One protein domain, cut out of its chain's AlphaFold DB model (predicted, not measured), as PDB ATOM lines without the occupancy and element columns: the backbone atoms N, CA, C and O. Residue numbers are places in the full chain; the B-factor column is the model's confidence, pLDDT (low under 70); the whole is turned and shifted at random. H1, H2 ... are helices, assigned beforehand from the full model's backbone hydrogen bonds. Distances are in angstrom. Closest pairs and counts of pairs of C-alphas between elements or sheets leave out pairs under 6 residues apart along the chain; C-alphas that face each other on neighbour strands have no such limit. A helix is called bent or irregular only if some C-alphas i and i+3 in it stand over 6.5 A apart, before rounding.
ATOM      1  N   ASP A 154      89.407 113.065 129.979       68.88
ATOM      2  CA  ASP A 154      88.404 113.995 130.521       68.88
ATOM      3  C   ASP A 154      88.418 115.355 129.791       68.88
ATOM      4  O   ASP A 154      89.376 115.701 129.108       68.88
ATOM      5  N   TYR A 155      87.370 116.179 129.919       76.06
ATOM      6  CA  TYR A 155      87.326 117.545 129.341       76.06
ATOM      7  C   TYR A 155      87.573 117.632 127.821       76.06
ATOM      8  O   TYR A 155      88.181 118.580 127.315       76.06
ATOM      9  N   LEU A 156      87.029 116.662 127.087       81.50
ATOM     10  CA  LEU A 156      87.216 116.473 125.643       81.50
ATOM     11  C   LEU A 156      86.812 117.678 124.772       81.50
ATOM     12  O   LEU A 156      87.309 117.841 123.660       81.50
ATOM     13  N   THR A 157      85.935 118.555 125.264       82.06
ATOM     14  CA  THR A 157      85.472 119.739 124.525       82.06
ATOM     15  C   THR A 157      86.591 120.741 124.253       82.06
ATOM     16  O   THR A 157      86.776 121.173 123.115       82.06
ATOM     17  N   VAL A 158      87.365 121.076 125.286       85.88
ATOM     18  CA  VAL A 158      88.527 121.969 125.183       85.88
ATOM     19  C   VAL A 158      89.649 121.298 124.391       85.88
ATOM     20  O   VAL A 158      90.381 121.968 123.661       85.88
ATOM     21  N   ASP A 159      89.747 119.973 124.498       90.12
ATOM     22  CA  ASP A 159      90.749 119.173 123.806       90.12
ATOM     23  C   ASP A 159      90.610 119.268 122.278       90.12
ATOM     24  O   ASP A 159      91.591 119.563 121.598       90.12
ATOM     25  N   VAL A 160      89.393 119.149 121.727       92.56
ATOM     26  CA  VAL A 160      89.142 119.309 120.276       92.56
ATOM     27  C   VAL A 160      89.596 120.679 119.777       92.56
ATOM     28  O   VAL A 160      90.302 120.780 118.772       92.56
ATOM     29  N   GLN A 161      89.222 121.746 120.486       93.62
ATOM     30  CA  GLN A 161      89.559 123.105 120.070       93.62
ATOM     31  C   GLN A 161      91.067 123.354 120.141       93.62
ATOM     32  O   GLN A 161      91.641 123.898 119.201       93.62
ATOM     33  N   ASN A 162      91.726 122.945 121.225       95.31
ATOM     34  CA  ASN A 162      93.169 123.113 121.370       95.31
ATOM     35  C   ASN A 162      93.958 122.274 120.361       95.31
ATOM     36  O   ASN A 162      94.938 122.776 119.815       95.31
ATOM     37  N   ASN A 163      93.525 121.044 120.066       95.81
ATOM     38  CA  ASN A 163      94.138 120.225 119.024       95.81
ATOM     39  C   ASN A 163      94.026 120.917 117.658       95.81
ATOM     40  O   ASN A 163      95.034 121.080 116.977       95.81
ATOM     41  N   CYS A 164      92.844 121.423 117.297       96.56
ATOM     42  CA  CYS A 164      92.653 122.191 116.064       96.56
ATOM     43  C   CYS A 164      93.568 123.435 116.000       96.56
ATOM     44  O   CYS A 164      94.238 123.664 114.991       96.56
ATOM     45  N   GLN A 165      93.675 124.206 117.092       97.00
ATOM     46  CA  GLN A 165      94.559 125.378 117.157       97.00
ATOM     47  C   GLN A 165      96.037 125.003 117.005       97.00
ATOM     48  O   GLN A 165      96.734 125.587 116.180       97.00
ATOM     49  N   LEU A 166      96.517 124.012 117.761       97.62
ATOM     50  CA  LEU A 166      97.906 123.558 117.674       97.62
ATOM     51  C   LEU A 166      98.233 123.008 116.291       97.62
ATOM     52  O   LEU A 166      99.321 123.269 115.786       97.62
ATOM     53  N   ALA A 167      97.300 122.287 115.671       97.12
ATOM     54  CA  ALA A 167      97.483 121.764 114.331       97.12
ATOM     55  C   ALA A 167      97.700 122.882 113.304       97.12
ATOM     56  O   ALA A 167      98.649 122.808 112.528       97.12
ATOM     57  N   ARG A 168      96.899 123.957 113.358       96.50
ATOM     58  CA  ARG A 168      97.114 125.148 112.518       96.50
ATOM     59  C   ARG A 168      98.466 125.800 112.775       96.50
ATOM     60  O   ARG A 168      99.201 126.068 111.837       96.50
ATOM     61  N   MET A 169      98.835 125.978 114.042       97.56
ATOM     62  CA  MET A 169     100.115 126.596 114.396       97.56
ATOM     63  C   MET A 169     101.308 125.792 113.873       97.56
ATOM     64  O   MET A 169     102.229 126.375 113.310       97.56
ATOM     65  N   TYR A 170     101.276 124.460 113.985       97.00
ATOM     66  CA  TYR A 170     102.306 123.598 113.401       97.00
ATOM     67  C   TYR A 170     102.292 123.596 111.872       97.00
ATOM     68  O   TYR A 170     103.353 123.506 111.259       97.00
ATOM     69  N   TRP A 171     101.122 123.683 111.248       95.19
ATOM     70  CA  TRP A 171     100.997 123.743 109.795       95.19
ATOM     71  C   TRP A 171     101.594 125.038 109.227       95.19
ATOM     72  O   TRP A 171     102.431 125.008 108.320       95.19
ATOM     73  N   ASP A 172     101.216 126.174 109.810       93.62
ATOM     74  CA  ASP A 172     101.625 127.502 109.351       93.62
ATOM     75  C   ASP A 172     103.009 127.913 109.883       93.62
ATOM     76  O   ASP A 172     103.686 128.750 109.281       93.62
ATOM     77  N   GLY A 173     103.491 127.279 110.957       93.94
ATOM     78  CA  GLY A 173     104.727 127.666 111.649       93.94
ATOM     79  C   GLY A 173     104.563 128.949 112.456       93.94
ATOM     80  O   GLY A 173     105.499 129.737 112.602       93.94
ATOM     81  N   GLU A 174     103.348 129.202 112.926       93.81
ATOM     82  CA  GLU A 174     102.989 130.408 113.652       93.81
ATOM     83  C   GLU A 174     103.147 130.182 115.155       93.81
ATOM     84  O   GLU A 174     102.421 129.404 115.766       93.81
ATOM     85  N   GLY A 175     104.116 130.860 115.777       93.00
ATOM     86  CA  GLY A 175     104.407 130.691 117.207       93.00
ATOM     87  C   GLY A 175     105.147 129.394 117.565       93.00
ATOM     88  O   GLY A 175     105.454 129.175 118.739       93.00
ATOM     89  N   CYS A 176     105.468 128.554 116.579       95.38
ATOM     90  CA  CYS A 176     106.308 127.366 116.703       95.38
ATOM     91  C   CYS A 176     107.011 127.050 115.373       95.38
ATOM     92  O   CYS A 176     106.758 127.686 114.354       95.38
ATOM     93  N   GLU A 177     107.919 126.074 115.370       93.19
ATOM     94  CA  GLU A 177     108.481 125.556 114.121       93.19
ATOM     95  C   GLU A 177     107.421 124.765 113.342       93.19
ATOM     96  O   GLU A 177     106.619 124.042 113.940       93.19
ATOM     97  N   LYS A 178     107.440 124.886 112.007       93.00
ATOM     98  CA  LYS A 178     106.567 124.099 111.132       93.00
ATOM     99  C   LYS A 178     106.788 122.608 111.343       93.00
ATOM    100  O   LYS A 178     107.925 122.137 111.288       93.00
ATOM    101  N   ASP A 179     105.696 121.876 111.511       94.81
ATOM    102  CA  ASP A 179     105.711 120.426 111.636       94.81
ATOM    103  C   ASP A 179     104.414 119.809 111.089       94.81
ATOM    104  O   ASP A 179     103.414 119.678 111.798       94.81
ATOM    105  N   VAL A 180     104.421 119.403 109.819       93.50
ATOM    106  CA  VAL A 180     103.238 118.817 109.167       93.50
ATOM    107  C   VAL A 180     102.831 117.475 109.773       93.50
ATOM    108  O   VAL A 180     101.665 117.098 109.673       93.50
ATOM    109  N   VAL A 181     103.760 116.759 110.418       93.75
ATOM    110  CA  VAL A 181     103.465 115.486 111.090       93.75
ATOM    111  C   VAL A 181     102.736 115.751 112.405       93.75
ATOM    112  O   VAL A 181     101.710 115.128 112.688       93.75
ATOM    113  N   ALA A 182     103.206 116.729 113.185       94.69
ATOM    114  CA  ALA A 182     102.497 117.158 114.386       94.69
ATOM    115  C   ALA A 182     101.121 117.756 114.049       94.69
ATOM    116  O   ALA A 182     100.152 117.452 114.748       94.69
ATOM    117  N   ALA A 183     101.020 118.552 112.978       96.06
ATOM    118  CA  ALA A 183      99.752 119.104 112.508       96.06
ATOM    119  C   ALA A 183      98.735 118.001 112.183       96.06
ATOM    120  O   ALA A 183      97.624 118.010 112.715       96.06
ATOM    121  N   GLU A 184      99.142 117.001 111.393       95.62
ATOM    122  CA  GLU A 184      98.302 115.851 111.054       95.62
ATOM    123  C   GLU A 184      97.790 115.118 112.289       95.62
ATOM    124  O   GLU A 184      96.593 114.857 112.400       95.62
ATOM    125  N   ARG A 185      98.686 114.818 113.235       94.31
ATOM    126  CA  ARG A 185      98.328 114.127 114.474       94.31
ATOM    127  C   ARG A 185      97.284 114.909 115.262       94.31
ATOM    128  O   ARG A 185      96.309 114.326 115.718       94.31
ATOM    129  N   HIS A 186      97.478 116.216 115.421       95.56
ATOM    130  CA  HIS A 186      96.540 117.047 116.166       95.56
ATOM    131  C   HIS A 186      95.181 117.162 115.454       95.56
ATOM    132  O   HIS A 186      94.152 117.067 116.119       95.56
ATOM    133  N   TRP A 187      95.128 117.271 114.122       96.94
ATOM    134  CA  TRP A 187      93.845 117.220 113.407       96.94
ATOM    135  C   TRP A 187      93.150 115.867 113.538       96.94
ATOM    136  O   TRP A 187      91.946 115.838 113.784       96.94
ATOM    137  N   VAL A 188      93.880 114.753 113.422       95.56
ATOM    138  CA  VAL A 188      93.308 113.414 113.634       95.56
ATOM    139  C   VAL A 188      92.756 113.290 115.052       95.56
ATOM    140  O   VAL A 188      91.598 112.916 115.206       95.56
ATOM    141  N   GLN A 189      93.517 113.713 116.066       93.81
ATOM    142  CA  GLN A 189      93.061 113.706 117.455       93.81
ATOM    143  C   GLN A 189      91.799 114.557 117.646       93.81
ATOM    144  O   GLN A 189      90.865 114.116 118.313       93.81
ATOM    145  N   ALA A 190      91.732 115.754 117.052       94.75
ATOM    146  CA  ALA A 190      90.544 116.607 117.124       94.75
ATOM    147  C   ALA A 190      89.313 115.924 116.507       94.75
ATOM    148  O   ALA A 190      88.227 115.975 117.089       94.75
ATOM    149  N   VAL A 191      89.486 115.262 115.358       95.31
ATOM    150  CA  VAL A 191      88.407 114.541 114.669       95.31
ATOM    151  C   VAL A 191      87.938 113.336 115.473       95.31
ATOM    152  O   VAL A 191      86.747 113.222 115.753       95.31
ATOM    153  N   GLU A 192      88.858 112.478 115.906       93.56
ATOM    154  CA  GLU A 192      88.538 111.274 116.680       93.56
ATOM    155  C   GLU A 192      87.893 111.616 118.024       93.56
ATOM    156  O   GLU A 192      86.892 111.008 118.408       93.56
ATOM    157  N   THR A 193      88.416 112.634 118.712       91.94
ATOM    158  CA  THR A 193      87.864 113.093 119.991       91.94
ATOM    159  C   THR A 193      86.449 113.622 119.810       91.94
ATOM    160  O   THR A 193      85.562 113.258 120.579       91.94
ATOM    161  N   PHE A 194      86.202 114.437 118.780       92.50
ATOM    162  CA  PHE A 194      84.857 114.916 118.472       92.50
ATOM    163  C   PHE A 194      83.905 113.766 118.138       92.50
ATOM    164  O   PHE A 194      82.810 113.696 118.698       92.50
ATOM    165  N   ASP A 195      84.319 112.854 117.256       92.31
ATOM    166  CA  ASP A 195      83.505 111.716 116.836       92.31
ATOM    167  C   ASP A 195      83.142 110.793 118.002       92.31
ATOM    168  O   ASP A 195      82.041 110.241 118.009       92.31
ATOM    169  N   TYR A 196      84.024 110.674 118.999       89.69
ATOM    170  CA  TYR A 196      83.763 109.938 120.232       89.69
ATOM    171  C   TYR A 196      82.665 110.587 121.092       89.69
ATOM    172  O   TYR A 196      81.807 109.881 121.616       89.69
ATOM    173  N   MET A 197      82.653 111.920 121.227       88.25
ATOM    174  CA  MET A 197      81.735 112.626 122.139       88.25
ATOM    175  C   MET A 197      80.501 113.263 121.476       88.25
ATOM    176  O   MET A 197      79.650 113.814 122.176       88.25
ATOM    177  N   LYS A 198      80.373 113.235 120.142       86.06
ATOM    178  CA  LYS A 198      79.317 113.965 119.406       86.06
ATOM    179  C   LYS A 198      77.886 113.636 119.848       86.06
ATOM    180  O   LYS A 198      77.032 114.522 119.844       86.06
ATOM    181  N   ASP A 199      77.633 112.400 120.275       84.62
ATOM    182  CA  ASP A 199      76.313 111.969 120.756       84.62
ATOM    183  C   ASP A 199      75.957 112.617 122.107       84.62
ATOM    184  O   ASP A 199      74.787 112.894 122.393       84.62
ATOM    185  N   ASP A 200      76.967 112.925 122.922       80.19
ATOM    186  CA  ASP A 200      76.815 113.651 124.182       80.19
ATOM    187  C   ASP A 200      76.812 115.172 123.984       80.19
ATOM    188  O   ASP A 200      76.162 115.885 124.755       80.19
ATOM    189  N   LEU A 201      77.422 115.685 122.906       73.38
ATOM    190  CA  LEU A 201      77.349 117.107 122.547       73.38
ATOM    191  C   LEU A 201      75.915 117.588 122.305       73.38
ATOM    192  O   LEU A 201      75.585 118.725 122.635       73.38
ATOM    193  N   GLY A 202      75.032 116.729 121.789       65.25
ATOM    194  CA  GLY A 202      73.614 117.062 121.612       65.25
ATOM    195  C   GLY A 202      72.880 117.390 122.922       65.25
ATOM    196  O   GLY A 202      71.782 117.946 122.886       65.25
ATOM    197  N   LYS A 203      73.475 117.058 124.078       67.94
ATOM    198  CA  LYS A 203      72.932 117.317 125.420       67.94
ATOM    199  C   LYS A 203      73.470 118.611 126.044       67.94
ATOM    200  O   LYS A 203      72.879 119.092 127.011       67.94
ATOM    201  N   VAL A 204      74.559 119.178 125.517       62.22
ATOM    202  CA  VAL A 204      75.099 120.482 125.942       62.22
ATOM    203  C   VAL A 204      74.516 121.620 125.099       62.22
ATOM    204  O   VAL A 204      74.033 121.428 123.986       62.22
ATOM    205  N   GLY A 205      74.484 122.832 125.659       62.84
ATOM    206  CA  GLY A 205      73.843 123.985 125.022       62.84
ATOM    207  C   GLY A 205      74.477 124.378 123.680       62.84
ATOM    208  O   GLY A 205      75.674 124.211 123.458       62.84
ATOM    209  N   SER A 206      73.675 124.987 122.798       62.12
ATOM    210  CA  SER A 206      74.104 125.419 121.454       62.12
ATOM    211  C   SER A 206      75.361 126.307 121.468       62.12
ATOM    212  O   SER A 206      76.249 126.122 120.644       62.12
ATOM    213  N   LEU A 207      75.487 127.206 122.452       62.75
ATOM    214  CA  LEU A 207      76.630 128.120 122.586       62.75
ATOM    215  C   LEU A 207      77.974 127.412 122.822       62.75
ATOM    216  O   LEU A 207      79.002 127.920 122.390       62.75
ATOM    217  N   THR A 208      77.978 126.264 123.503       67.44
ATOM    218  CA  THR A 208      79.193 125.463 123.715       67.44
ATOM    219  C   THR A 208      79.468 124.522 122.548       67.44
ATOM    220  O   THR A 208      80.622 124.231 122.267       67.44
ATOM    221  N   ALA A 209      78.426 124.066 121.848       75.06
ATOM    222  CA  ALA A 209      78.565 123.108 120.757       75.06
ATOM    223  C   ALA A 209      79.121 123.736 119.467       75.06
ATOM    224  O   ALA A 209      79.950 123.111 118.810       75.06
ATOM    225  N   VAL A 210      78.720 124.970 119.124       81.06
ATOM    226  CA  VAL A 210      79.099 125.615 117.848       81.06
ATOM    227  C   VAL A 210      80.623 125.723 117.659       81.06
ATOM    228  O   VAL A 210      81.123 125.184 116.671       81.06
ATOM    229  N   PRO A 211      81.406 126.295 118.599       85.88
ATOM    230  CA  PRO A 211      82.853 126.435 118.410       85.88
ATOM    231  C   PRO A 211      83.594 125.094 118.286       85.88
ATOM    232  O   PRO A 211      84.640 125.006 117.648       85.88
ATOM    233  N   ILE A 212      83.060 124.041 118.910       88.00
ATOM    234  CA  ILE A 212      83.629 122.690 118.858       88.00
ATOM    235  C   ILE A 212      83.338 122.064 117.491       88.00
ATOM    236  O   ILE A 212      84.234 121.486 116.880       88.00
ATOM    237  N   THR A 213      82.106 122.209 116.988       90.25
ATOM    238  CA  THR A 213      81.745 121.739 115.644       90.25
ATOM    239  C   THR A 213      82.546 122.450 114.554       90.25
ATOM    240  O   THR A 213      83.014 121.794 113.632       90.25
ATOM    241  N   GLU A 214      82.786 123.758 114.683       92.38
ATOM    242  CA  GLU A 214      83.631 124.511 113.747       92.38
ATOM    243  C   GLU A 214      85.082 124.016 113.767       92.38
ATOM    244  O   GLU A 214      85.666 123.775 112.713       92.38
ATOM    245  N   ALA A 215      85.651 123.795 114.959       94.00
ATOM    246  CA  ALA A 215      87.000 123.248 115.098       94.00
ATOM    247  C   ALA A 215      87.130 121.841 114.487       94.00
ATOM    248  O   ALA A 215      88.166 121.517 113.899       94.00
ATOM    249  N   HIS A 216      86.088 121.015 114.613       95.00
ATOM    250  CA  HIS A 216      86.012 119.697 113.992       95.00
ATOM    251  C   HIS A 216      85.982 119.780 112.459       95.00
ATOM    252  O   HIS A 216      86.789 119.117 111.806       95.00
ATOM    253  N   GLU A 217      85.102 120.601 111.879       95.94
ATOM    254  CA  GLU A 217      85.003 120.736 110.419       95.94
ATOM    255  C   GLU A 217      86.285 121.316 109.806       95.94
ATOM    256  O   GLU A 217      86.781 120.771 108.820       95.94
ATOM    257  N   ASP A 218      86.890 122.329 110.437       95.38
ATOM    258  CA  ASP A 218      88.198 122.864 110.024       95.38
ATOM    259  C   ASP A 218      89.279 121.771 110.066       95.38
ATOM    260  O   ASP A 218      90.027 121.582 109.107       95.38
ATOM    261  N   SER A 219      89.312 120.957 111.128       97.25
ATOM    262  CA  SER A 219      90.272 119.848 111.231       97.25
ATOM    263  C   SER A 219      90.098 118.821 110.108       97.25
ATOM    264  O   SER A 219      91.088 118.351 109.547       97.25
ATOM    265  N   LYS A 220      88.855 118.490 109.734       97.31
ATOM    266  CA  LYS A 220      88.578 117.580 108.610       97.31
ATOM    267  C   LYS A 220      89.013 118.163 107.279       97.31
ATOM    268  O   LYS A 220      89.608 117.446 106.474       97.31
ATOM    269  N   GLU A 221      88.707 119.435 107.043       96.75
ATOM    270  CA  GLU A 221      89.070 120.123 105.810       96.75
ATOM    271  C   GLU A 221      90.592 120.149 105.638       96.75
ATOM    272  O   GLU A 221      91.114 119.719 104.605       96.75
ATOM    273  N   ARG A 222      91.320 120.564 106.677       96.06
ATOM    274  CA  ARG A 222      92.785 120.624 106.655       96.06
ATOM    275  C   ARG A 222      93.434 119.253 106.516       96.06
ATOM    276  O   ARG A 222      94.366 119.090 105.727       96.06
ATOM    277  N   LEU A 223      92.904 118.241 107.198       95.69
ATOM    278  CA  LEU A 223      93.366 116.866 107.042       95.69
ATOM    279  C   LEU A 223      93.140 116.349 105.612       95.69
ATOM    280  O   LEU A 223      94.007 115.671 105.058       95.69
ATOM    281  N   ALA A 224      92.013 116.692 104.981       95.62
ATOM    282  CA  ALA A 224      91.750 116.353 103.585       95.62
ATOM    283  C   ALA A 224      92.728 117.058 102.628       95.62
ATOM    284  O   ALA A 224      93.265 116.407 101.728       95.62
ATOM    285  N   GLN A 225      93.021 118.345 102.850       93.44
ATOM    286  CA  GLN A 225      94.016 119.107 102.080       93.44
ATOM    287  C   GLN A 225      95.421 118.488 102.194       93.44
ATOM    288  O   GLN A 225      96.094 118.263 101.181       93.44
ATOM    289  N   LEU A 226      95.853 118.136 103.410       93.44
ATOM    290  CA  LEU A 226      97.138 117.472 103.635       93.44
ATOM    291  C   LEU A 226      97.197 116.105 102.940       93.44
ATOM    292  O   LEU A 226      98.176 115.798 102.258       93.44
ATOM    293  N   ARG A 227      96.151 115.283 103.074       94.50
ATOM    294  CA  ARG A 227      96.086 113.956 102.436       94.50
ATOM    295  C   ARG A 227      96.084 114.050 100.911       94.50
ATOM    296  O   ARG A 227      96.757 113.255 100.251       94.50
ATOM    297  N   ALA A 228      95.397 115.040 100.342       93.94
ATOM    298  CA  ALA A 228      95.450 115.330  98.911       93.94
ATOM    299  C   ALA A 228      96.875 115.703  98.467       93.94
ATOM    300  O   ALA A 228      97.391 115.114  97.515       93.94
ATOM    301  N   SER A 229      97.548 116.579  99.217       91.88
ATOM    302  CA  SER A 229      98.942 116.975  98.958       91.88
ATOM    303  C   SER A 229      99.897 115.776  99.024       91.88
ATOM    304  O   SER A 229     100.681 115.546  98.101       91.88
ATOM    305  N   LYS A 230      99.783 114.931 100.062       93.50
ATOM    306  CA  LYS A 230     100.539 113.669 100.169       93.50
ATOM    307  C   LYS A 230     100.299 112.763  98.965       93.50
ATOM    308  O   LYS A 230     101.254 112.213  98.424       93.50
ATOM    309  N   THR A 231      99.042 112.621  98.542       94.44
ATOM    310  CA  THR A 231      98.639 111.760  97.422       94.44
ATOM    311  C   THR A 231      99.269 112.221  96.113       94.44
ATOM    312  O   THR A 231      99.828 111.403  95.379       94.44
ATOM    313  N   ILE A 232      99.203 113.518  95.808       91.75
ATOM    314  CA  ILE A 232      99.796 114.091  94.595       91.75
ATOM    315  C   ILE A 232     101.305 113.848  94.598       91.75
ATOM    316  O   ILE A 232     101.848 113.260  93.652       91.75
ATOM    317  N   LEU A 233     101.960 114.219  95.698       91.19
ATOM    318  CA  LEU A 233     103.405 114.146  95.816       91.19
ATOM    319  C   LEU A 233     103.920 112.706  95.738       91.19
ATOM    320  O   LEU A 233     104.831 112.413  94.958       91.19
ATOM    321  N   ILE A 234     103.345 111.784  96.515       91.12
ATOM    322  CA  ILE A 234     103.837 110.406  96.548       91.12
ATOM    323  C   ILE A 234     103.599 109.695  95.212       91.12
ATOM    324  O   ILE A 234     104.451 108.925  94.775       91.12
ATOM    325  N   ASN A 235     102.512 110.006  94.497       91.00
ATOM    326  CA  ASN A 235     102.270 109.480  93.152       91.00
ATOM    327  C   ASN A 235     103.234 110.063  92.110       91.00
ATOM    328  O   ASN A 235     103.626 109.361  91.174       91.00
ATOM    329  N   ALA A 236     103.628 111.332  92.232       89.19
ATOM    330  CA  ALA A 236     104.684 111.905  91.398       89.19
ATOM    331  C   ALA A 236     106.025 111.201  91.662       89.19
ATOM    332  O   ALA A 236     106.671 110.723  90.729       89.19
ATOM    333  N   ILE A 237     106.394 111.023  92.933       86.75
ATOM    334  CA  ILE A 237     107.613 110.307  93.322       86.75
ATOM    335  C   ILE A 237     107.565 108.848  92.859       86.75
ATOM    336  O   ILE A 237     108.562 108.346  92.352       86.75
ATOM    337  N   ASN A 238     106.432 108.157  92.976       88.38
ATOM    338  CA  ASN A 238     106.309 106.762  92.551       88.38
ATOM    339  C   ASN A 238     106.428 106.597  91.025       88.38
ATOM    340  O   ASN A 238     106.980 105.604  90.561       88.38
ATOM    341  N   ARG A 239     105.952 107.576  90.240       84.88
ATOM    342  CA  ARG A 239     106.103 107.588  88.773       84.88
ATOM    343  C   ARG A 239     107.546 107.826  88.330       84.88
ATOM    344  O   ARG A 239     108.005 107.186  87.390       84.88
ATOM    345  N   GLU A 240     108.247 108.732  89.008       80.50
ATOM    346  CA  GLU A 240     109.599 109.168  88.632       80.50
ATOM    347  C   GLU A 240     110.723 108.363  89.310       80.50
ATOM    348  O   GLU A 240     111.894 108.450  88.919       80.50
ATOM    349  N   SER A 241     110.400 107.608  90.364       75.31
ATOM    350  CA  SER A 241     111.354 106.800  91.121       75.31
ATOM    351  C   SER A 241     111.228 105.313  90.812       75.31
ATOM    352  O   SER A 241     110.173 104.784  90.480       75.31
ATOM    353  N   ASP A 242     112.334 104.603  91.002       68.56
ATOM    354  CA  ASP A 242     112.417 103.171  90.720       68.56
ATOM    355  C   ASP A 242     111.802 102.291  91.834       68.56
ATOM    356  O   ASP A 242     111.924 101.069  91.781       68.56
ATOM    357  N   LEU A 243     111.182 102.882  92.869       69.12
ATOM    358  CA  LEU A 243     110.725 102.163  94.071       69.12
ATOM    359  C   LEU A 243     109.416 101.384  93.888       69.12
ATOM    360  O   LEU A 243     109.195 100.444  94.651       69.12
ATOM    361  N   ARG A 244     108.607 101.742  92.877       76.62
ATOM    362  CA  ARG A 244     107.355 101.074  92.468       76.62
ATOM    363  C   ARG A 244     106.528 100.559  93.651       76.62
ATOM    364  O   ARG A 244     106.462  99.358  93.907       76.62
ATOM    365  N   TYR A 245     105.901 101.488  94.355       84.44
ATOM    366  CA  TYR A 245     104.924 101.199  95.395       84.44
ATOM    367  C   TYR A 245     103.595 100.739  94.790       84.44
ATOM    368  O   TYR A 245     103.158 101.280  93.764       84.44
ATOM    369  N   ALA A 246     102.964  99.760  95.430       88.69
ATOM    370  CA  ALA A 246     101.587  99.368  95.163       88.69
ATOM    371  C   ALA A 246     100.603 100.437  95.679       88.69
ATOM    372  O   ALA A 246     100.954 101.281  96.502       88.69
ATOM    373  N   ALA A 247      99.376 100.443  95.153       88.38
ATOM    374  CA  ALA A 247      98.396 101.488  95.462       88.38
ATOM    375  C   ALA A 247      98.017 101.527  96.955       88.38
ATOM    376  O   ALA A 247      97.885 102.606  97.522       88.38
ATOM    377  N   ASP A 248      97.919 100.363  97.590       89.06
ATOM    378  CA  ASP A 248      97.668 100.189  99.020       89.06
ATOM    379  C   ASP A 248      98.848 100.659  99.890       89.06
ATOM    380  O   ASP A 248      98.628 101.302 100.913       89.06
ATOM    381  N   GLU A 249     100.101 100.429  99.467       88.69
ATOM    382  CA  GLU A 249     101.292 100.984 100.141       88.69
ATOM    383  C   GLU A 249     101.265 102.529 100.141       88.69
ATOM    384  O   GLU A 249     101.616 103.167 101.137       88.69
ATOM    385  N   LEU A 250     100.834 103.139  99.031       90.62
ATOM    386  CA  LEU A 250     100.712 104.596  98.909       90.62
ATOM    387  C   LEU A 250      99.556 105.149  99.744       90.62
ATOM    388  O   LEU A 250      99.717 106.168 100.412       90.62
ATOM    389  N   GLU A 251      98.407 104.478  99.727       91.00
ATOM    390  CA  GLU A 251      97.245 104.846 100.538       91.00
ATOM    391  C   GLU A 251      97.554 104.753 102.038       91.00
ATOM    392  O   GLU A 251      97.173 105.639 102.807       91.00
ATOM    393  N   ALA A 252      98.310 103.733 102.453       88.88
ATOM    394  CA  ALA A 252      98.781 103.604 103.825       88.88
ATOM    395  C   ALA A 252      99.656 104.797 104.237       88.88
ATOM    396  O   ALA A 252      99.450 105.347 105.314       88.88
ATOM    397  N   PHE A 253     100.578 105.253 103.379       91.06
ATOM    398  CA  PHE A 253     101.383 106.452 103.652       91.06
ATOM    399  C   PHE A 253     100.527 107.723 103.768       91.06
ATOM    400  O   PHE A 253     100.734 108.537 104.670       91.06
ATOM    401  N   VAL A 254      99.557 107.897 102.865       92.56
ATOM    402  CA  VAL A 254      98.668 109.070 102.856       92.56
ATOM    403  C   VAL A 254      97.892 109.182 104.168       92.56
ATOM    404  O   VAL A 254      97.755 110.284 104.693       92.56
ATOM    405  N   ASN A 255      97.432 108.054 104.710       89.31
ATOM    406  CA  ASN A 255      96.625 108.008 105.928       89.31
ATOM    407  C   ASN A 255      97.431 107.805 107.221       89.31
ATOM    408  O   ASN A 255      96.846 107.862 108.301       89.31
ATOM    409  N   ALA A 256      98.739 107.554 107.134       83.62
ATOM    410  CA  ALA A 256      99.567 107.274 108.299       83.62
ATOM    411  C   ALA A 256      99.704 108.504 109.204       83.62
ATOM    412  O   ALA A 256     100.279 109.516 108.801       83.62
ATOM    413  N   THR A 257      99.273 108.364 110.456       76.81
ATOM    414  CA  THR A 257      99.685 109.230 111.560       76.81
ATOM    415  C   THR A 257     101.041 108.755 112.066       76.81
ATOM    416  O   THR A 257     101.202 107.617 112.507       76.81
ATOM    417  N   CYS A 258     102.064 109.597 111.933       69.94
ATOM    418  CA  CYS A 258     103.412 109.249 112.359       69.94
ATOM    419  C   CYS A 258     103.763 109.942 113.679       69.94
ATOM    420  O   CYS A 258     103.549 111.139 113.824       69.94
ATOM    421  N   GLU A 259     104.314 109.202 114.640       66.06
ATOM    422  CA  GLU A 259     104.737 109.769 115.932       66.06
ATOM    423  C   GLU A 259     106.258 109.871 116.080       66.06
ATOM    424  O   GLU A 259     106.755 110.479 117.026       66.06
ATOM    425  N   ASP A 260     107.018 109.258 115.171       71.06
ATOM    426  CA  ASP A 260     108.440 108.991 115.390       71.06
ATOM    427  C   ASP A 260     109.391 110.011 114.744       71.06
ATOM    428  O   ASP A 260     110.607 109.918 114.944       71.06
ATOM    429  N   HIS A 261     108.867 110.992 114.002       80.00
ATOM    430  CA  HIS A 261     109.655 112.092 113.453       80.00
ATOM    431  C   HIS A 261     108.814 113.340 113.164       80.00
ATOM    432  O   HIS A 261     107.616 113.261 112.926       80.00
ATOM    433  N   THR A 262     109.478 114.494 113.160       88.69
ATOM    434  CA  THR A 262     108.907 115.773 112.719       88.69
ATOM    435  C   THR A 262     109.134 115.956 111.218       88.69
ATOM    436  O   THR A 262     109.997 115.282 110.639       88.69
ATOM    437  N   ALA A 263     108.424 116.867 110.559       91.75
ATOM    438  CA  ALA A 263     108.790 117.295 109.205       91.75
ATOM    439  C   ALA A 263     108.271 118.695 108.895       91.75
ATOM    440  O   ALA A 263     107.106 118.979 109.136       91.75
ATOM    441  N   ARG A 264     109.100 119.547 108.288       90.94
ATOM    442  CA  ARG A 264     108.727 120.946 108.020       90.94
ATOM    443  C   ARG A 264     107.595 121.085 106.999       90.94
ATOM    444  O   ARG A 264     106.766 121.978 107.112       90.94
ATOM    445  N   ASP A 265     107.581 120.210 106.000       90.50
ATOM    446  CA  ASP A 265     106.605 120.180 104.913       90.50
ATOM    447  C   ASP A 265     106.399 118.740 104.400       90.50
ATOM    448  O   ASP A 265     107.089 117.800 104.814       90.50
ATOM    449  N   THR A 266     105.442 118.546 103.490       91.25
ATOM    450  CA  THR A 266     105.096 117.226 102.938       91.25
ATOM    451  C   THR A 266     106.256 116.577 102.170       91.25
ATOM    452  O   THR A 266     106.424 115.357 102.224       91.25
ATOM    453  N   LEU A 267     107.096 117.362 101.485       92.50
ATOM    454  CA  LEU A 267     108.259 116.850 100.752       92.50
ATOM    455  C   LEU A 267     109.345 116.363 101.706       92.50
ATOM    456  O   LEU A 267     109.912 115.282 101.506       92.50
ATOM    457  N   HIS A 268     109.587 117.120 102.769       93.06
ATOM    458  CA  HIS A 268     110.492 116.754 103.846       93.06
ATOM    459  C   HIS A 268     109.999 115.511 104.587       93.06
ATOM    460  O   HIS A 268     110.799 114.615 104.864       93.06
ATOM    461  N   HIS A 269     108.685 115.395 104.810       92.81
ATOM    462  CA  HIS A 269     108.061 114.211 105.403       92.81
ATOM    463  C   HIS A 269     108.343 112.963 104.557       92.81
ATOM    464  O   HIS A 269     108.940 112.006 105.056       92.81
ATOM    465  N   VAL A 270     108.047 112.987 103.249       92.06
ATOM    466  CA  VAL A 270     108.363 111.851 102.360       92.06
ATOM    467  C   VAL A 270     109.864 111.543 102.370       92.06
ATOM    468  O   VAL A 270     110.261 110.375 102.429       92.06
ATOM    469  N   ALA A 271     110.719 112.569 102.348       92.38
ATOM    470  CA  ALA A 271     112.166 112.389 102.377       92.38
ATOM    471  C   ALA A 271     112.637 111.654 103.644       92.38
ATOM    472  O   ALA A 271     113.458 110.734 103.536       92.38
ATOM    473  N   ARG A 272     112.108 112.007 104.824       92.44
ATOM    474  CA  ARG A 272     112.408 111.338 106.104       92.44
ATOM    475  C   ARG A 272     111.843 109.920 106.159       92.44
ATOM    476  O   ARG A 272     112.583 108.995 106.511       92.44
ATOM    477  N   CYS A 273     110.604 109.708 105.722       90.88
ATOM    478  CA  CYS A 273     110.008 108.373 105.645       90.88
ATOM    479  C   CYS A 273     110.839 107.432 104.766       90.88
ATOM    480  O   CYS A 273     111.178 106.327 105.189       90.88
ATOM    481  N   VAL A 274     111.261 107.882 103.581       89.19
ATOM    482  CA  VAL A 274     112.129 107.106 102.679       89.19
ATOM    483  C   VAL A 274     113.548 106.952 103.244       89.19
ATOM    484  O   VAL A 274     114.200 105.931 103.015       89.19
ATOM    485  N   MET A 275     114.065 107.930 103.990       88.12
ATOM    486  CA  MET A 275     115.385 107.836 104.625       88.12
ATOM    487  C   MET A 275     115.446 106.701 105.652       88.12
ATOM    488  O   MET A 275     116.444 105.970 105.716       88.12
ATOM    489  N   HIS A 276     114.383 106.550 106.439       86.75
ATOM    490  CA  HIS A 276     114.323 105.587 107.534       86.75
ATOM    491  C   HIS A 276     113.613 104.281 107.179       86.75
ATOM    492  O   HIS A 276     113.893 103.272 107.819       86.75
ATOM    493  N   GLY A 277     112.785 104.269 106.136       85.81
ATOM    494  CA  GLY A 277     111.928 103.137 105.801       85.81
ATOM    495  C   GLY A 277     110.683 103.067 106.693       85.81
ATOM    496  O   GLY A 277     110.425 102.026 107.288       85.81
ATOM    497  N   ARG A 278     109.979 104.192 106.867       85.62
ATOM    498  CA  ARG A 278     108.838 104.352 107.792       85.62
ATOM    499  C   ARG A 278     107.551 104.699 107.040       85.62
ATOM    500  O   ARG A 278     107.599 105.043 105.860       85.62
ATOM    501  N   CYS A 279     106.410 104.624 107.729       84.44
ATOM    502  CA  CYS A 279     105.088 104.986 107.188       84.44
ATOM    503  C   CYS A 279     104.722 104.210 105.909       84.44
ATOM    504  O   CYS A 279     104.186 104.777 104.964       84.44
ATOM    505  N   GLY A 280     105.095 102.925 105.843       82.31
ATOM    506  CA  GLY A 280     104.885 102.080 104.661       82.31
ATOM    507  C   GLY A 280     105.870 102.324 103.510       82.31
ATOM    508  O   GLY A 280     105.878 101.568 102.541       82.31
ATOM    509  N   LEU A 281     106.752 103.328 103.604       86.06
ATOM    510  CA  LEU A 281     107.740 103.605 102.563       86.06
ATOM    511  C   LEU A 281     109.015 102.782 102.759       86.06
ATOM    512  O   LEU A 281     109.582 102.692 103.842       86.06
ATOM    513  N   LYS A 282     109.513 102.216 101.658       84.12
ATOM    514  CA  LYS A 282     110.770 101.459 101.591       84.12
ATOM    515  C   LYS A 282     111.971 102.386 101.753       84.12
ATOM    516  O   LYS A 282     112.028 103.462 101.155       84.12
ATOM    517  N   LYS A 283     112.972 101.930 102.508       84.06
ATOM    518  CA  LYS A 283     114.206 102.681 102.744       84.06
ATOM    519  C   LYS A 283     114.996 102.887 101.449       84.06
ATOM    520  O   LYS A 283     115.426 101.922 100.820       84.06
ATOM    521  N   ASN A 284     115.274 104.138 101.082       83.88
ATOM    522  CA  ASN A 284     116.101 104.475  99.922       83.88
ATOM    523  C   ASN A 284     116.913 105.757 100.149       83.88
ATOM    524  O   ASN A 284     116.480 106.871  99.862       83.88
ATOM    525  N   LEU A 285     118.159 105.596 100.601       84.38
ATOM    526  CA  LEU A 285     119.042 106.721 100.933       84.38
ATOM    527  C   LEU A 285     119.411 107.604  99.733       84.38
ATOM    528  O   LEU A 285     119.772 108.763  99.922       84.38
ATOM    529  N   ARG A 286     119.353 107.077  98.503       84.81
ATOM    530  CA  ARG A 286     119.597 107.880  97.297       84.81
ATOM    531  C   ARG A 286     118.413 108.808  97.044       84.81
ATOM    532  O   ARG A 286     118.624 110.010  96.911       84.81
ATOM    533  N   LEU A 287     117.199 108.257  97.009       85.81
ATOM    534  CA  LEU A 287     115.985 109.047  96.815       85.81
ATOM    535  C   LEU A 287     115.818 110.064  97.947       85.81
ATOM    536  O   LEU A 287     115.624 111.238  97.666       85.81
ATOM    537  N   ALA A 288     116.016 109.652  99.202       89.94
ATOM    538  CA  ALA A 288     115.991 110.562 100.345       89.94
ATOM    539  C   ALA A 288     116.969 111.737 100.173       89.94
ATOM    540  O   ALA A 288     116.564 112.885 100.307       89.94
ATOM    541  N   LYS A 289     118.229 111.498  99.768       89.00
ATOM    542  CA  LYS A 289     119.180 112.589  99.460       89.00
ATOM    543  C   LYS A 289     118.678 113.519  98.361       89.00
ATOM    544  O   LYS A 289     118.990 114.709  98.382       89.00
ATOM    545  N   ASP A 290     117.998 112.976  97.359       88.31
ATOM    546  CA  ASP A 290     117.491 113.751  96.233       88.31
ATOM    547  C   ASP A 290     116.305 114.627  96.630       88.31
ATOM    548  O   ASP A 290     116.315 115.810  96.288       88.31
ATOM    549  N   LEU A 291     115.379 114.083  97.420       91.19
ATOM    550  CA  LEU A 291     114.245 114.804  97.991       91.19
ATOM    551  C   LEU A 291     114.700 115.859  99.003       91.19
ATOM    552  O   LEU A 291     114.291 117.006  98.892       91.19
ATOM    553  N   MET A 292     115.632 115.542  99.907       92.38
ATOM    554  CA  MET A 292     116.169 116.519 100.866       92.38
ATOM    555  C   MET A 292     116.850 117.704 100.168       92.38
ATOM    556  O   MET A 292     116.690 118.853 100.563       92.38
ATOM    557  N   LYS A 293     117.582 117.458  99.073       90.75
ATOM    558  CA  LYS A 293     118.152 118.541  98.253       90.75
ATOM    559  C   LYS A 293     117.091 119.362  97.526       90.75
ATOM    560  O   LYS A 293     117.382 120.500  97.169       90.75
ATOM    561  N   ALA A 294     115.933 118.778  97.225       90.69
ATOM    562  CA  ALA A 294     114.796 119.521  96.702       90.69
ATOM    563  C   ALA A 294     114.141 120.357  97.811       90.69
ATOM    564  O   ALA A 294     113.891 121.527  97.564       90.69
ATOM    565  N   CYS A 295     114.005 119.825  99.033       91.75
ATOM    566  CA  CYS A 295     113.524 120.572 100.204       91.75
ATOM    567  C   CYS A 295     114.348 121.849 100.414       91.75
ATOM    568  O   CYS A 295     113.799 122.938 100.347       91.75
ATOM    569  N   VAL A 296     115.677 121.727 100.531       91.19
ATOM    570  CA  VAL A 296     116.584 122.881 100.724       91.19
ATOM    571  C   VAL A 296     116.562 123.852  99.539       91.19
ATOM    572  O   VAL A 296     116.805 125.044  99.692       91.19
ATOM    573  N   ARG A 297     116.302 123.363  98.319       90.31
ATOM    574  CA  ARG A 297     116.206 124.236  97.142       90.31
ATOM    575  C   ARG A 297     114.908 125.039  97.136       90.31
ATOM    576  O   ARG A 297     114.946 126.200  96.748       90.31
ATOM    577  N   ASN A 298     113.799 124.397  97.490       87.00
ATOM    578  CA  ASN A 298     112.467 124.992  97.473       87.00
ATOM    579  C   ASN A 298     112.273 125.934  98.669       87.00
ATOM    580  O   ASN A 298     111.722 127.015  98.506       87.00
ATOM    581  N   ASP A 299     112.786 125.552  99.840       85.00
ATOM    582  CA  ASP A 299     112.849 126.382 101.039       85.00
ATOM    583  C   ASP A 299     114.291 126.402 101.587       85.00
ATOM    584  O   ASP A 299     114.673 125.532 102.377       85.00
ATOM    585  N   PRO A 300     115.107 127.400 101.201       86.94
ATOM    586  CA  PRO A 300     116.450 127.578 101.751       86.94
ATOM    587  C   PRO A 300     116.487 127.845 103.262       86.94
ATOM    588  O   PRO A 300     117.560 127.766 103.851       86.94
ATOM    589  N   SER A 301     115.351 128.167 103.896       84.62
ATOM    590  CA  SER A 301     115.248 128.311 105.355       84.62
ATOM    591  C   SER A 301     115.010 126.982 106.084       84.62
ATOM    592  O   SER A 301     114.970 126.954 107.315       84.62
ATOM    593  N   ASN A 302     114.855 125.868 105.355       85.25
ATOM    594  CA  ASN A 302     114.665 124.538 105.930       85.25
ATOM    595  C   ASN A 302     115.990 123.965 106.471       85.25
ATOM    596  O   ASN A 302     116.609 123.075 105.877       85.25
ATOM    597  N   GLU A 303     116.412 124.469 107.633       88.38
ATOM    598  CA  GLU A 303     117.618 124.011 108.333       88.38
ATOM    599  C   GLU A 303     117.580 122.515 108.671       88.38
ATOM    600  O   GLU A 303     118.621 121.865 108.751       88.38
ATOM    601  N   ASP A 304     116.395 121.940 108.872       90.12
ATOM    602  CA  ASP A 304     116.258 120.536 109.246       90.12
ATOM    603  C   ASP A 304     116.589 119.599 108.088       90.12
ATOM    604  O   ASP A 304     117.281 118.597 108.285       90.12
ATOM    605  N   ALA A 305     116.184 119.945 106.864       91.19
ATOM    606  CA  ALA A 305     116.609 119.224 105.669       91.19
ATOM    607  C   ALA A 305     118.127 119.358 105.431       91.19
ATOM    608  O   ALA A 305     118.771 118.409 104.968       91.19
ATOM    609  N   GLU A 306     118.734 120.499 105.780       90.62
ATOM    610  CA  GLU A 306     120.194 120.665 105.737       90.62
ATOM    611  C   GLU A 306     120.911 119.794 106.776       90.62
ATOM    612  O   GLU A 306     121.865 119.089 106.424       90.62
ATOM    613  N   LYS A 307     120.429 119.781 108.024       91.88
ATOM    614  CA  LYS A 307     120.931 118.911 109.103       91.88
ATOM    615  C   LYS A 307     120.800 117.438 108.718       91.88
ATOM    616  O   LYS A 307     121.750 116.669 108.894       91.88
ATOM    617  N   ASP A 308     119.679 117.047 108.115       92.56
ATOM    618  CA  ASP A 308     119.478 115.694 107.596       92.56
ATOM    619  C   ASP A 308     120.515 115.373 106.510       92.56
ATOM    620  O   ASP A 308     121.202 114.350 106.590       92.56
ATOM    621  N   LEU A 309     120.732 116.267 105.539       91.25
ATOM    622  CA  LEU A 309     121.767 116.092 104.513       91.25
ATOM    623  C   LEU A 309     123.177 116.002 105.091       91.25
ATOM    624  O   LEU A 309     123.994 115.238 104.565       91.25
ATOM    625  N   GLU A 310     123.490 116.775 106.127       90.44
ATOM    626  CA  GLU A 310     124.766 116.701 106.831       90.44
ATOM    627  C   GLU A 310     124.922 115.361 107.556       90.44
ATOM    628  O   GLU A 310     125.961 114.707 107.415       90.44
ATOM    629  N   SER A 311     123.881 114.891 108.244       89.06
ATOM    630  CA  SER A 311     123.876 113.582 108.904       89.06
ATOM    631  C   SER A 311     124.159 112.454 107.900       89.06
ATOM    632  O   SER A 311     124.994 111.576 108.146       89.06
ATOM    633  N   MET A 312     123.589 112.552 106.695       88.94
ATOM    634  CA  MET A 312     123.795 111.609 105.594       88.94
ATOM    635  C   MET A 312     125.203 111.666 104.975       88.94
ATOM    636  O   MET A 312     125.522 110.842 104.106       88.94
ATOM    637  N   ARG A 313     126.061 112.619 105.385       89.81
ATOM    638  CA  ARG A 313     127.484 112.654 105.003       89.81
ATOM    639  C   ARG A 313     128.345 111.724 105.847       89.81
ATOM    640  O   ARG A 313     129.497 111.486 105.491       89.81
TER     641      ARG A 313
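AT A GLANCE: This is residues 154 to 313 of the 408 residues of the protein "Predicted protein" of Micromonas pusilla (strain CCMP1545) (UniProt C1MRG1). Three long helices, H1, H2 and H3, form an up-and-down bundle, and H3, the longest, runs on past the other two to a second group of three shorter helices, H5, H6 and H7, which run in alternating directions with their centres in a triangle. H4 packs on H3 alone, and residues 202 to 207, at the turn from H2 to H3, stick out at the opposite end of the bundle. The printed part has 160 residues with seven named helices, H1 to H7 in chain order, and no named strand; the class is all helix. It is compact, with a radius of gyration of the C-alphas of 17.5 A, yet elongated in outline, spanning 57 by 35 by 23 A.

HOW THE PARTS SIT: H1, residues 156 to 172, and H2, residues 180 to 201, form a hairpin at a shallow tilt of 23 degrees, closest at the C-alphas of Ala 167 and Ala 183, 3.9 A apart. H2 has a kink of 37 degrees near residue 195. H3, residues 206 to 240, is the hub, touching four helices. It forms a hairpin with H2 at a steep tilt of 38 degrees, the closest C-alphas being those of Trp 187 and Ser 219, 4.9 A apart. H1 touches H3 with residues 157 to 164 alone, closest at the C-alphas of Gln 161 and Ala 215, 5.6 A. H4, residues 247 to 255, forms a hairpin with H3, whose residues 227 to 235 alone touch it; the C-alphas of Arg 227 and Val 254 are closest, 5.5 A apart. H5, residues 266 to 276, touches H3 at a steep tilt of 62 degrees, with the C-alphas of Lys 230 and Thr 266 closest at 6.4 A. H5 and H6, residues 285 to 298, form a hairpin at a shallow tilt of 24 degrees, closest at the C-alphas of Ala 271 and Ala 288, 4.7 A. H6 and H7, residues 303 to 311, form another at 30 degrees, closest at the C-alphas of Met 292 and Ala 305, 5.5 A. H1 and H2 are apart from H6 and H7. Every O i to N i+4 pair is within hydrogen-bond range in H4, H5, H6 and H7, against 12 of 13 in H1, 16 of 18 in H2 and 29 of 31 in H3.

IN THESE COORDINATES: H1 begins at C-alpha 156 (87.216, 116.473, 125.643) and is 24.4 A long. H2 measures 29.2 A and H3 51.0 A, ending at C-alpha 240 (109.599, 109.168, 88.632). H2 is irregular, with C-alphas 196 and 199 7.7 A apart; H3 is irregular only just, with C-alphas 208 and 211 6.52 A apart. H4 is 12.5 A, H5 15.5 A, H6 19.7 A and H7 12.2 A long, and H7 ends at C-alpha 311 (123.876, 113.582, 108.904).

THE WHOLE: The C-alphas of Lys 203 and Arg 313 are the two farthest apart, at 58.4 A. The printed part has no cut and no long link. The mean pLDDT of the printed part is 88.2, with residue 154 and residues 202 to 208, 242 to 243 and 258 to 259 under 70.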